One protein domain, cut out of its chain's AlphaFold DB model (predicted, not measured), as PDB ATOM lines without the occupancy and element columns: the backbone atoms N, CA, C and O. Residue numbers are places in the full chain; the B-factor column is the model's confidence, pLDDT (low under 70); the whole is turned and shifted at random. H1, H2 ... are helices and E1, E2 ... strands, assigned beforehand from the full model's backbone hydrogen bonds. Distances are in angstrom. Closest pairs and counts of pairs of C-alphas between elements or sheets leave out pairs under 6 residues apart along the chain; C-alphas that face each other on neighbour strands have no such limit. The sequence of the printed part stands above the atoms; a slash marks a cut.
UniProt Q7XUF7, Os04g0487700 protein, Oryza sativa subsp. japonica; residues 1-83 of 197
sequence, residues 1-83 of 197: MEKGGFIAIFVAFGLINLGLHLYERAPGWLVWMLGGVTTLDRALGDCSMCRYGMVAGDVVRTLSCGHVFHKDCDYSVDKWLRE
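Overview. This is residues 1 to 83 of the 197 residues of the protein "Os04g0487700 protein" of Oryza sativa subsp. japonica (UniProt Q7XUF7). A long helical arm, H1, leads to a small head of a three-strand meander, each strand the antiparallel neighbour of the one before, a long loop and short helices H2 and H3. Residues 1 to 23 stick out. The 83 printed residues hold, in order, H1 H2 E1 E2 E3 H3, class mixed; the whole is extended, radius of gyration of the C-alphas 20.5 A, spanning 72 by 22 by 20 A.

Along the chain. H1, residues 3 to 25, runs 33.4 A from C-alpha 3 at (73.986, 57.123, 66.762). H2 is residues 28 to 33, E1 37 to 39, E2 59 to 62, E3 68 to 70. H3, residues 77 to 83, ends at C-alpha 83 (35.973, 63.049, 81.272).

Arrangement. H1 and H2 meet only through their link. H2 touches H3, closest C-alphas Val 31 and Asp 78, 6.4 A. Hairpin E1 and E2 has N 38 and O 60 at 2.9 A; hairpin E2 and E3 has N 61 and O 69 at 2.8 A. H3 only grazes the sheet, with residues 77 to 78. Every O i to N i+4 pair is within hydrogen-bond range in H2 and H3, 18 of 19 in H1.

Size, cuts and confidence. The printed part has no cut. The link E1 to E2, 19 residues, is long. Residues 1 to 2 and 24 to 28 have pLDDT under 70.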
ATOM      1  N   MET A   1      80.207  59.713  67.442       56.86
ATOM      2  CA  MET A   1      79.559  59.030  68.588       56.86
ATOM      3  C   MET A   1      78.055  59.359  68.690       56.86
ATOM      4  O   MET A   1      77.474  59.198  69.750       56.86
ATOM      5  N   GLU A   2      77.374  59.743  67.599       67.78
ATOM      6  CA  GLU A   2      76.006  60.308  67.671       67.78
ATOM      7  C   GLU A   2      74.844  59.310  67.519       67.78
ATOM      8  O   GLU A   2      73.718  59.619  67.897       67.78
ATOM      9  N   LYS A   3      75.078  58.086  67.025       70.00
ATOM     10  CA  LYS A   3      73.986  57.123  66.762       70.00
ATOM     11  C   LYS A   3      73.293  56.600  68.034       70.00
ATOM     12  O   LYS A   3      72.131  56.215  67.972       70.00
ATOM     13  N   GLY A   4      73.974  56.614  69.183       70.95
ATOM     14  CA  GLY A   4      73.412  56.140  70.456       70.95
ATOM     15  C   GLY A   4      72.373  57.082  71.078       70.95
ATOM     16  O   GLY A   4      71.454  56.615  71.743       70.95
ATOM     17  N   GLY A   5      72.472  58.393  70.823       77.01
ATOM     18  CA  GLY A   5      71.565  59.391  71.404       77.01
ATOM     19  C   GLY A   5      70.136  59.288  70.867       77.01
ATOM     20  O   GLY A   5      69.180  59.354  71.634       77.01
ATOM     21  N   PHE A   6      69.979  59.040  69.563       80.22
ATOM     22  CA  PHE A   6      68.658  58.920  68.939       80.22
ATOM     23  C   PHE A   6      67.865  57.727  69.474       80.22
ATOM     24  O   PHE A   6      66.686  57.871  69.782       80.22
ATOM     25  N   ILE A   7      68.509  56.566  69.643       82.31
ATOM     26  CA  ILE A   7      67.844  55.365  70.173       82.31
ATOM     27  C   ILE A   7      67.337  55.629  71.596       82.31
ATOM     28  O   ILE A   7      66.186  55.324  71.894       82.31
ATOM     29  N   ALA A   8      68.154  56.258  72.448       83.27
ATOM     30  CA  ALA A   8      67.747  56.617  73.806       83.27
ATOM     31  C   ALA A   8      66.531  57.561  73.817       83.27
ATOM     32  O   ALA A   8      65.614  57.371  74.613       83.27
ATOM     33  N   ILE A   9      66.489  58.529  72.895       85.04
ATOM     34  CA  ILE A   9      65.359  59.450  72.736       85.04
ATOM     35  C   ILE A   9      64.098  58.689  72.308       85.04
ATOM     36  O   ILE A   9      63.077  58.802  72.980       85.04
ATOM     37  N   PHE A  10      64.143  57.868  71.254       88.72
ATOM     38  CA  PHE A  10      62.969  57.105  70.806       88.72
ATOM     39  C   PHE A  10      62.451  56.136  71.870       88.72
ATOM     40  O   PHE A  10      61.239  56.010  72.034       88.72
ATOM     41  N   VAL A  11      63.344  55.493  72.626       90.28
ATOM     42  CA  VAL A  11      62.957  54.642  73.759       90.28
ATOM     43  C   VAL A  11      62.278  55.479  74.843       90.28
ATOM     44  O   VAL A  11      61.205  55.105  75.302       90.28
ATOM     45  N   ALA A  12      62.834  56.638  75.208       89.68
ATOM     46  CA  ALA A  12      62.222  57.528  76.193       89.68
ATOM     47  C   ALA A  12      60.840  58.027  75.738       89.68
ATOM     48  O   ALA A  12      59.875  57.921  76.491       89.68
ATOM     49  N   PHE A  13      60.708  58.495  74.494       90.53
ATOM     50  CA  PHE A  13      59.420  58.899  73.927       90.53
ATOM     51  C   PHE A  13      58.438  57.727  73.850       90.53
ATOM     52  O   PHE A  13      57.265  57.914  74.158       90.53
ATOM     53  N   GLY A  14      58.887  56.526  73.484       90.59
ATOM     54  CA  GLY A  14      58.058  55.321  73.461       90.59
ATOM     55  C   GLY A  14      57.538  54.948  74.848       90.59
ATOM     56  O   GLY A  14      56.351  54.678  75.000       90.59
ATOM     57  N   LEU A  15      58.391  55.015  75.874       93.18
ATOM     58  CA  LEU A  15      58.006  54.783  77.269       93.18
ATOM     59  C   LEU A  15      57.056  55.864  77.796       93.18
ATOM     60  O   LEU A  15      56.096  55.534  78.485       93.18
ATOM     61  N   ILE A  16      57.277  57.136  77.448       90.66
ATOM     62  CA  ILE A  16      56.386  58.244  77.823       90.66
ATOM     63  C   ILE A  16      55.027  58.099  77.135       90.66
ATOM     64  O   ILE A  16      54.007  58.206  77.805       90.66
ATOM     65  N   ASN A  17      54.987  57.818  75.829       87.81
ATOM     66  CA  ASN A  17      53.736  57.614  75.094       87.81
ATOM     67  C   ASN A  17      52.993  56.368  75.580       87.81
ATOM     68  O   ASN A  17      51.778  56.416  75.742       87.81
ATOM     69  N   LEU A  18      53.704  55.274  75.875       85.88
ATOM     70  CA  LEU A  18      53.110  54.100  76.508       85.88
ATOM     71  C   LEU A  18      52.564  54.454  77.895       85.88
ATOM     72  O   LEU A  18      51.434  54.100  78.203       85.88
ATOM     73  N   GLY A  19      53.323  55.191  78.706       84.76
ATOM     74  CA  GLY A  19      52.892  55.668  80.019       84.76
ATOM     75  C   GLY A  19      51.650  56.555  79.944       84.76
ATOM     76  O   GLY A  19      50.708  56.334  80.700       84.76
ATOM     77  N   LEU A  20      51.601  57.495  78.997       83.44
ATOM     78  CA  LEU A  20      50.439  58.345  78.731       83.44
ATOM     79  C   LEU A  20      49.252  57.524  78.231       83.44
ATOM     80  O   LEU A  20      48.152  57.698  78.730       83.44
ATOM     81  N   HIS A  21      49.455  56.578  77.316       78.21
ATOM     82  CA  HIS A  21      48.381  55.717  76.830       78.21
ATOM     83  C   HIS A  21      47.827  54.819  77.943       78.21
ATOM     84  O   HIS A  21      46.618  54.629  78.054       78.21
ATOM     85  N   LEU A  22      48.694  54.281  78.803       78.55
ATOM     86  CA  LEU A  22      48.277  53.538  79.989       78.55
ATOM     87  C   LEU A  22      47.540  54.447  80.976       78.55
ATOM     88  O   LEU A  22      46.522  54.028  81.517       78.55
ATOM     89  N   TYR A  23      48.001  55.682  81.170       71.16
ATOM     90  CA  TYR A  23      47.345  56.677  82.018       71.16
ATOM     91  C   TYR A  23      45.948  57.045  81.498       71.16
ATOM     92  O   TYR A  23      44.987  56.970  82.258       71.16
ATOM     93  N   GLU A  24      45.818  57.332  80.201       65.29
ATOM     94  CA  GLU A  24      44.556  57.618  79.499       65.29
ATOM     95  C   GLU A  24      43.592  56.425  79.541       65.29
ATOM     96  O   GLU A  24      42.373  56.583  79.605       65.29
ATOM     97  N   ARG A  25      44.127  55.200  79.555       66.78
ATOM     98  CA  ARG A  25      43.331  53.970  79.633       66.78
ATOM     99  C   ARG A  25      43.005  53.554  81.073       66.78
ATOM    100  O   ARG A  25      42.099  52.748  81.283       66.78
ATOM    101  N   ALA A  26      43.682  54.126  82.069       63.64
ATOM    102  CA  ALA A  26      43.511  53.800  83.478       63.64
ATOM    103  C   ALA A  26      42.470  54.608  84.289       63.64
ATOM    104  O   ALA A  26      42.246  54.191  85.422       63.64
ATOM    105  N   PRO A  27      41.736  55.654  83.840       63.70
ATOM    106  CA  PRO A  27      40.856  56.414  84.741       63.70
ATOM    107  C   PRO A  27      39.643  55.611  85.251       63.70
ATOM    108  O   PRO A  27      38.856  56.094  86.068       63.70
ATOM    109  N   GLY A  28      39.500  54.356  84.813       69.66
ATOM    110  CA  GLY A  28      38.554  53.397  85.367       69.66
ATOM    111  C   GLY A  28      38.688  53.212  86.879       69.66
ATOM    112  O   GLY A  28      37.657  53.124  87.539       69.66
ATOM    113  N   TRP A  29      39.904  53.229  87.448       74.97
ATOM    114  CA  TRP A  29      40.087  52.983  88.889       74.97
ATOM    115  C   TRP A  29      39.395  54.047  89.752       74.97
ATOM    116  O   TRP A  29      38.730  53.711  90.729       74.97
ATOM    117  N   LEU A  30      39.463  55.322  89.353       79.62
ATOM    118  CA  LEU A  30      38.858  56.423  90.103       79.62
ATOM    119  C   LEU A  30      37.326  56.345  90.103       79.62
ATOM    120  O   LEU A  30      36.694  56.539  91.139       79.62
ATOM    121  N   VAL A  31      36.727  56.017  88.955       83.39
ATOM    122  CA  VAL A  31      35.272  55.816  88.853       83.39
ATOM    123  C   VAL A  31      34.830  54.538  89.565       83.39
ATOM    124  O   VAL A  31      33.761  54.507  90.175       83.39
ATOM    125  N   TRP A  32      35.657  53.493  89.552       81.60
ATOM    126  CA  TRP A  32      35.397  52.266  90.299       81.60
ATOM    127  C   TRP A  32      35.376  52.522  91.815       81.60
ATOM    128  O   TRP A  32      34.459  52.072  92.500       81.60
ATOM    129  N   MET A  33      36.285  53.363  92.326       85.49
ATOM    130  CA  MET A  33      36.312  53.775  93.737       85.49
ATOM    131  C   MET A  33      35.093  54.593  94.191       85.49
ATOM    132  O   MET A  33      34.847  54.692  95.394       85.49
ATOM    133  N   LEU A  34      34.303  55.172  93.278       85.99
ATOM    134  CA  LEU A  34      33.058  55.843  93.666       85.99
ATOM    135  C   LEU A  34      32.035  54.871  94.274       85.99
ATOM    136  O   LEU A  34      31.161  55.308  95.027       85.99
ATOM    137  N   GLY A  35      32.124  53.576  93.951       86.24
ATOM    138  CA  GLY A  35      31.116  52.594  94.330       86.24
ATOM    139  C   GLY A  35      29.746  52.923  93.726       86.24
ATOM    140  O   GLY A  35      29.648  53.411  92.597       86.24
ATOM    141  N   GLY A  36      28.682  52.635  94.478       87.48
ATOM    142  CA  GLY A  36      27.305  52.957  94.086       87.48
ATOM    143  C   GLY A  36      26.739  52.110  92.944       87.48
ATOM    144  O   GLY A  36      25.659  52.423  92.454       87.48
ATOM    145  N   VAL A  37      27.442  51.061  92.509       91.14
ATOM    146  CA  VAL A  37      26.901  50.079  91.565       91.14
ATOM    147  C   VAL A  37      25.993  49.125  92.334       91.14
ATOM    148  O   VAL A  37      26.445  48.456  93.261       91.14
ATOM    149  N   THR A  38      24.719  49.085  91.963       91.63
ATOM    150  CA  THR A  38      23.686  48.253  92.589       91.63
ATOM    151  C   THR A  38      22.811  47.623  91.517       91.63
ATOM    152  O   THR A  38      22.719  48.136  90.404       91.63
ATOM    153  N   THR A  39      22.137  46.532  91.856       93.50
ATOM    154  CA  THR A  39      21.032  45.999  91.056       93.50
ATOM    155  C   THR A  39      19.723  46.617  91.527       93.50
ATOM    156  O   THR A  39      19.520  46.827  92.724       93.50
ATOM    157  N   LEU A  40      18.850  46.957  90.588       92.74
ATOM    158  CA  LEU A  40      17.571  47.586  90.880       92.74
ATOM    159  C   LEU A  40      16.520  46.528  91.285       92.74
ATOM    160  O   LEU A  40      16.375  45.530  90.589       92.74
ATOM    161  N   ASP A  41      15.770  46.709  92.380       92.78
ATOM    162  CA  ASP A  41      14.726  45.750  92.813       92.78
ATOM    163  C   ASP A  41      13.359  45.958  92.139       92.78
ATOM    164  O   ASP A  41      12.581  45.014  92.021       92.78
ATOM    165  N   ARG A  42      13.066  47.174  91.662       92.68
ATOM    166  CA  ARG A  42      11.843  47.531  90.915       92.68
ATOM    167  C   ARG A  42      12.134  48.648  89.921       92.68
ATOM    168  O   ARG A  42      13.049  49.427  90.144       92.68
ATOM    169  N   ALA A  43      11.327  48.778  88.875       92.18
ATOM    170  CA  ALA A  43      11.502  49.843  87.888       92.18
ATOM    171  C   ALA A  43      11.547  51.252  88.528       92.18
ATOM    172  O   ALA A  43      10.822  51.526  89.487       92.18
ATOM    173  N   LEU A  44      12.418  52.127  88.005       87.67
ATOM    174  CA  LEU A  44      12.675  53.476  88.547       87.67
ATOM    175  C   LEU A  44      12.303  54.613  87.579       87.67
ATOM    176  O   LEU A  44      12.204  55.765  88.002       87.67
ATOM    177  N   GLY A  45      12.113  54.306  86.294       90.52
ATOM    178  CA  GLY A  45      11.928  55.278  85.213       90.52
ATOM    179  C   GLY A  45      13.052  55.226  84.193       90.52
ATOM    180  O   GLY A  45      13.822  54.270  84.175       90.52
ATOM    181  N   ASP A  46      13.160  56.253  83.359       94.12
ATOM    182  CA  ASP A  46      14.113  56.253  82.250       94.12
ATOM    183  C   ASP A  46      15.504  56.716  82.679       94.12
ATOM    184  O   ASP A  46      15.672  57.663  83.455       94.12
ATOM    185  N   CYS A  47      16.532  56.056  82.153       94.60
ATOM    186  CA  CYS A  47      17.904  56.506  82.308       94.60
ATOM    187  C   CYS A  47      18.132  57.730  81.417       94.60
ATOM    188  O   CYS A  47      18.056  57.633  80.199       94.60
ATOM    189  N   SER A  48      18.490  58.882  81.978       93.02
ATOM    190  CA  SER A  48      18.686  60.106  81.182       93.02
ATOM    191  C   SER A  48      19.880  60.084  80.226       93.02
ATOM    192  O   SER A  48      19.956  60.933  79.338       93.02
ATOM    193  N   MET A  49      20.798  59.122  80.374       93.28
ATOM    194  CA  MET A  49      21.918  58.934  79.449       93.28
ATOM    195  C   MET A  49      21.462  58.292  78.137       93.28
ATOM    196  O   MET A  49      21.767  58.811  77.069       93.28
ATOM    197  N   CYS A  50      20.719  57.183  78.200       94.46
ATOM    198  CA  CYS A  50      20.287  56.431  77.015       94.46
ATOM    199  C   CYS A  50      18.809  56.604  76.652       94.46
ATOM    200  O   CYS A  50      18.407  56.218  75.563       94.46
ATOM    201  N   ARG A  51      18.022  57.230  77.531       93.35
ATOM    202  CA  ARG A  51      16.572  57.461  77.419       93.35
ATOM    203  C   ARG A  51      15.735  56.182  77.325       93.35
ATOM    204  O   ARG A  51      14.610  56.227  76.843       93.35
ATOM    205  N   TYR A  52      16.274  55.062  77.803       93.92
ATOM    206  CA  TYR A  52      15.552  53.797  77.937       93.92
ATOM    207  C   TYR A  52      15.141  53.552  79.393       93.92
ATOM    208  O   TYR A  52      15.838  53.975  80.322       93.92
ATOM    209  N   GLY A  53      14.030  52.840  79.581       92.93
ATOM    210  CA  GLY A  53      13.501  52.476  80.894       92.93
ATOM    211  C   GLY A  53      14.451  51.584  81.694       92.93
ATOM    212  O   GLY A  53      15.023  50.636  81.162       92.93
ATOM    213  N   MET A  54      14.603  51.883  82.984       94.29
ATOM    214  CA  MET A  54      15.304  51.051  83.964       94.29
ATOM    215  C   MET A  54      14.313  50.089  84.620       94.29
ATOM    216  O   MET A  54      13.381  50.527  85.306       94.29
ATOM    217  N   VAL A  55      14.525  48.788  84.432       93.70
ATOM    218  CA  VAL A  55      13.662  47.712  84.941       93.70
ATOM    219  C   VAL A  55      14.299  46.976  86.122       93.70
ATOM    220  O   VAL A  55      15.489  47.110  86.410       93.70
ATOM    221  N   ALA A  56      13.495  46.196  86.848       94.05
ATOM    222  CA  ALA A  56      13.996  45.350  87.929       94.05
ATOM    223  C   ALA A  56      15.063  44.372  87.405       94.05
ATOM    224  O   ALA A  56      14.870  43.729  86.376       94.05
ATOM    225  N   GLY A  57      16.174  44.247  88.128       93.31
ATOM    226  CA  GLY A  57      17.333  43.442  87.746       93.31
ATOM    227  C   GLY A  57      18.440  44.221  87.030       93.31
ATOM    228  O   GLY A  57      19.573  43.740  86.999       93.31
ATOM    229  N   ASP A  58      18.170  45.430  86.531       94.15
ATOM    230  CA  ASP A  58      19.183  46.231  85.843       94.15
ATOM    231  C   ASP A  58      20.335  46.624  86.773       94.15
ATOM    232  O   ASP A  58      20.140  47.008  87.933       94.15
ATOM    233  N   VAL A  59      21.558  46.580  86.236       94.15
ATOM    234  CA  VAL A  59      22.745  47.086  86.928       94.15
ATOM    235  C   VAL A  59      22.842  48.589  86.710       94.15
ATOM    236  O   VAL A  59      23.077  49.079  85.601       94.15
ATOM    237  N   VAL A  60      22.705  49.332  87.799       94.42
ATOM    238  CA  VAL A  60      22.689  50.791  87.794       94.42
ATOM    239  C   VAL A  60      23.819  51.355  88.639       94.42
ATOM    240  O   VAL A  60      24.270  50.751  89.614       94.42
ATOM    241  N   ARG A  61      24.279  52.549  88.277       92.80
ATOM    242  CA  ARG A  61      25.145  53.375  89.107       92.80
ATOM    243  C   ARG A  61      24.324  54.477  89.753       92.80
ATOM    244  O   ARG A  61      23.744  55.316  89.068       92.80
ATOM    245  N   THR A  62      24.377  54.524  91.076       92.42
ATOM    246  CA  THR A  62      23.830  55.608  91.890       92.42
ATOM    247  C   THR A  62      24.955  56.546  92.314       92.42
ATOM    248  O   THR A  62      25.916  56.133  92.962       92.42
ATOM    249  N   LEU A  63      24.843  57.827  91.962       92.36
ATOM    250  CA  LEU A  63      25.790  58.860  92.396       92.36
ATOM    251  C   LEU A  63      25.437  59.400  93.784       92.36
ATOM    252  O   LEU A  63      24.305  59.285  94.247       92.36
ATOM    253  N   SER A  64      26.378  60.087  94.438       91.03
ATOM    254  CA  SER A  64      26.174  60.667  95.779       91.03
ATOM    255  C   SER A  64      25.091  61.744  95.842       91.03
ATOM    256  O   SER A  64      24.658  62.122  96.925       91.03
ATOM    257  N   CYS A  65      24.663  62.267  94.692       92.83
ATOM    258  CA  CYS A  65      23.525  63.172  94.580       92.83
ATOM    259  C   CYS A  65      22.169  62.452  94.476       92.83
ATOM    260  O   CYS A  65      21.153  63.134  94.410       92.83
ATOM    261  N   GLY A  66      22.149  61.116  94.416       90.97
ATOM    262  CA  GLY A  66      20.942  60.291  94.298       90.97
ATOM    263  C   GLY A  66      20.442  60.052  92.869       90.97
ATOM    264  O   GLY A  66      19.427  59.390  92.701       90.97
ATOM    265  N   HIS A  67      21.128  60.561  91.840       93.30
ATOM    266  CA  HIS A  67      20.779  60.260  90.446       93.30
ATOM    267  C   HIS A  67      21.279  58.865  90.061       93.30
ATOM    268  O   HIS A  67      22.403  58.496  90.420       93.30
ATOM    269  N   VAL A  68      20.437  58.125  89.338       93.71
ATOM    270  CA  VAL A  68      20.628  56.718  88.974       93.71
ATOM    271  C   VAL A  68      20.697  56.595  87.454       93.71
ATOM    272  O   VAL A  68      19.897  57.204  86.749       93.71
ATOM    273  N   PHE A  69      21.660  55.821  86.957       94.75
ATOM    274  CA  PHE A  69      21.893  55.604  85.528       94.75
ATOM    275  C   PHE A  69      22.220  54.134  85.269       94.75
ATOM    276  O   PHE A  69      22.841  53.503  86.123       94.75
ATOM    277  N   HIS A  70      21.894  53.591  84.095       95.10
ATOM    278  CA  HIS A  70      22.416  52.285  83.681       95.10
ATOM    279  C   HIS A  70      23.944  52.299  83.686       95.10
ATOM    280  O   HIS A  70      24.572  53.211  83.139       95.10
ATOM    281  N   LYS A  71      24.553  51.269  84.280       91.57
ATOM    282  CA  LYS A  71      26.011  51.116  84.278       91.57
ATOM    283  C   LYS A  71      26.539  50.886  82.856       91.57
ATOM    284  O   LYS A  71      27.529  51.501  82.459       91.57
ATOM    285  N   ASP A  72      25.845  50.036  82.103       87.52
ATOM    286  CA  ASP A  72      26.269  49.524  80.798       87.52
ATOM    287  C   ASP A  72      25.301  49.956  79.674       87.52
ATOM    288  O   ASP A  72      24.850  49.137  78.881       87.52
ATOM    289  N   CYS A  73      24.950  51.246  79.616       90.39
ATOM    290  CA  CYS A  73      24.200  51.809  78.485       90.39
ATOM    291  C   CYS A  73      25.117  52.377  77.388       90.39
ATOM    292  O   CYS A  73      26.301  52.634  77.633       90.39
ATOM    293  N   ASP A  74      24.548  52.626  76.199       86.29
ATOM    294  CA  ASP A  74      25.256  53.192  75.034       86.29
ATOM    295  C   ASP A  74      26.016  54.484  75.375       86.29
ATOM    296  O   ASP A  74      27.123  54.727  74.893       86.29
ATOM    297  N   TYR A  75      25.453  55.278  76.287       87.57
ATOM    298  CA  TYR A  75      26.043  56.498  76.827       87.57
ATOM    299  C   TYR A  75      26.537  56.248  78.255       87.57
ATOM    300  O   TYR A  75      25.973  56.737  79.231       87.57
ATOM    301  N   SER A  76      27.587  55.435  78.383       89.31
ATOM    302  CA  SER A  76      28.127  55.019  79.680       89.31
ATOM    303  C   SER A  76      28.408  56.208  80.610       89.31
ATOM    304  O   SER A  76      29.305  57.023  80.364       89.31
ATOM    305  N   VAL A  77      27.698  56.250  81.742       91.62
ATOM    306  CA  VAL A  77      27.913  57.234  82.817       91.62
ATOM    307  C   VAL A  77      29.355  57.206  83.338       91.62
ATOM    308  O   VAL A  77      29.899  58.235  83.734       91.62
ATOM    309  N   ASP A  78      30.026  56.055  83.278       89.78
ATOM    310  CA  ASP A  78      31.412  55.916  83.722       89.78
ATOM    311  C   ASP A  78      32.371  56.710  82.838       89.78
ATOM    312  O   ASP A  78      33.332  57.287  83.344       89.78
ATOM    313  N   LYS A  79      32.112  56.765  81.525       88.81
ATOM    314  CA  LYS A  79      32.901  57.582  80.595       88.81
ATOM    315  C   LYS A  79      32.723  59.068  80.905       88.81
ATOM    316  O   LYS A  79      33.719  59.764  81.085       88.81
ATOM    317  N   TRP A  80      31.480  59.510  81.093       91.55
ATOM    318  CA  TRP A  80      31.170  60.887  81.485       91.55
ATOM    319  C   TRP A  80      31.884  61.299  82.776       91.55
ATOM    320  O   TRP A  80      32.530  62.342  82.845       91.55
ATOM    321  N   LEU A  81      31.817  60.461  83.814       91.24
ATOM    322  CA  LEU A  81      32.454  60.750  85.099       91.24
ATOM    323  C   LEU A  81      33.979  60.866  84.982       91.24
ATOM    324  O   LEU A  81      34.569  61.678  85.695       91.24
ATOM    325  N   ARG A  82      34.620  60.094  84.096       87.23
ATOM    326  CA  ARG A  82      36.065  60.212  83.835       87.23
ATOM    327  C   ARG A  82      36.408  61.532  83.155       87.23
ATOM    328  O   ARG A  82      37.319  62.221  83.598       87.23
ATOM    329  N   GLU A  83      35.663  61.894  82.118       88.05
ATOM    330  CA  GLU A  83      35.973  63.049  81.272       88.05
ATOM    331  C   GLU A  83      35.561  64.380  81.907       88.05
ATOM    332  O   GLU A  83      36.109  65.424  81.570       88.05
TER     333      GLU A  83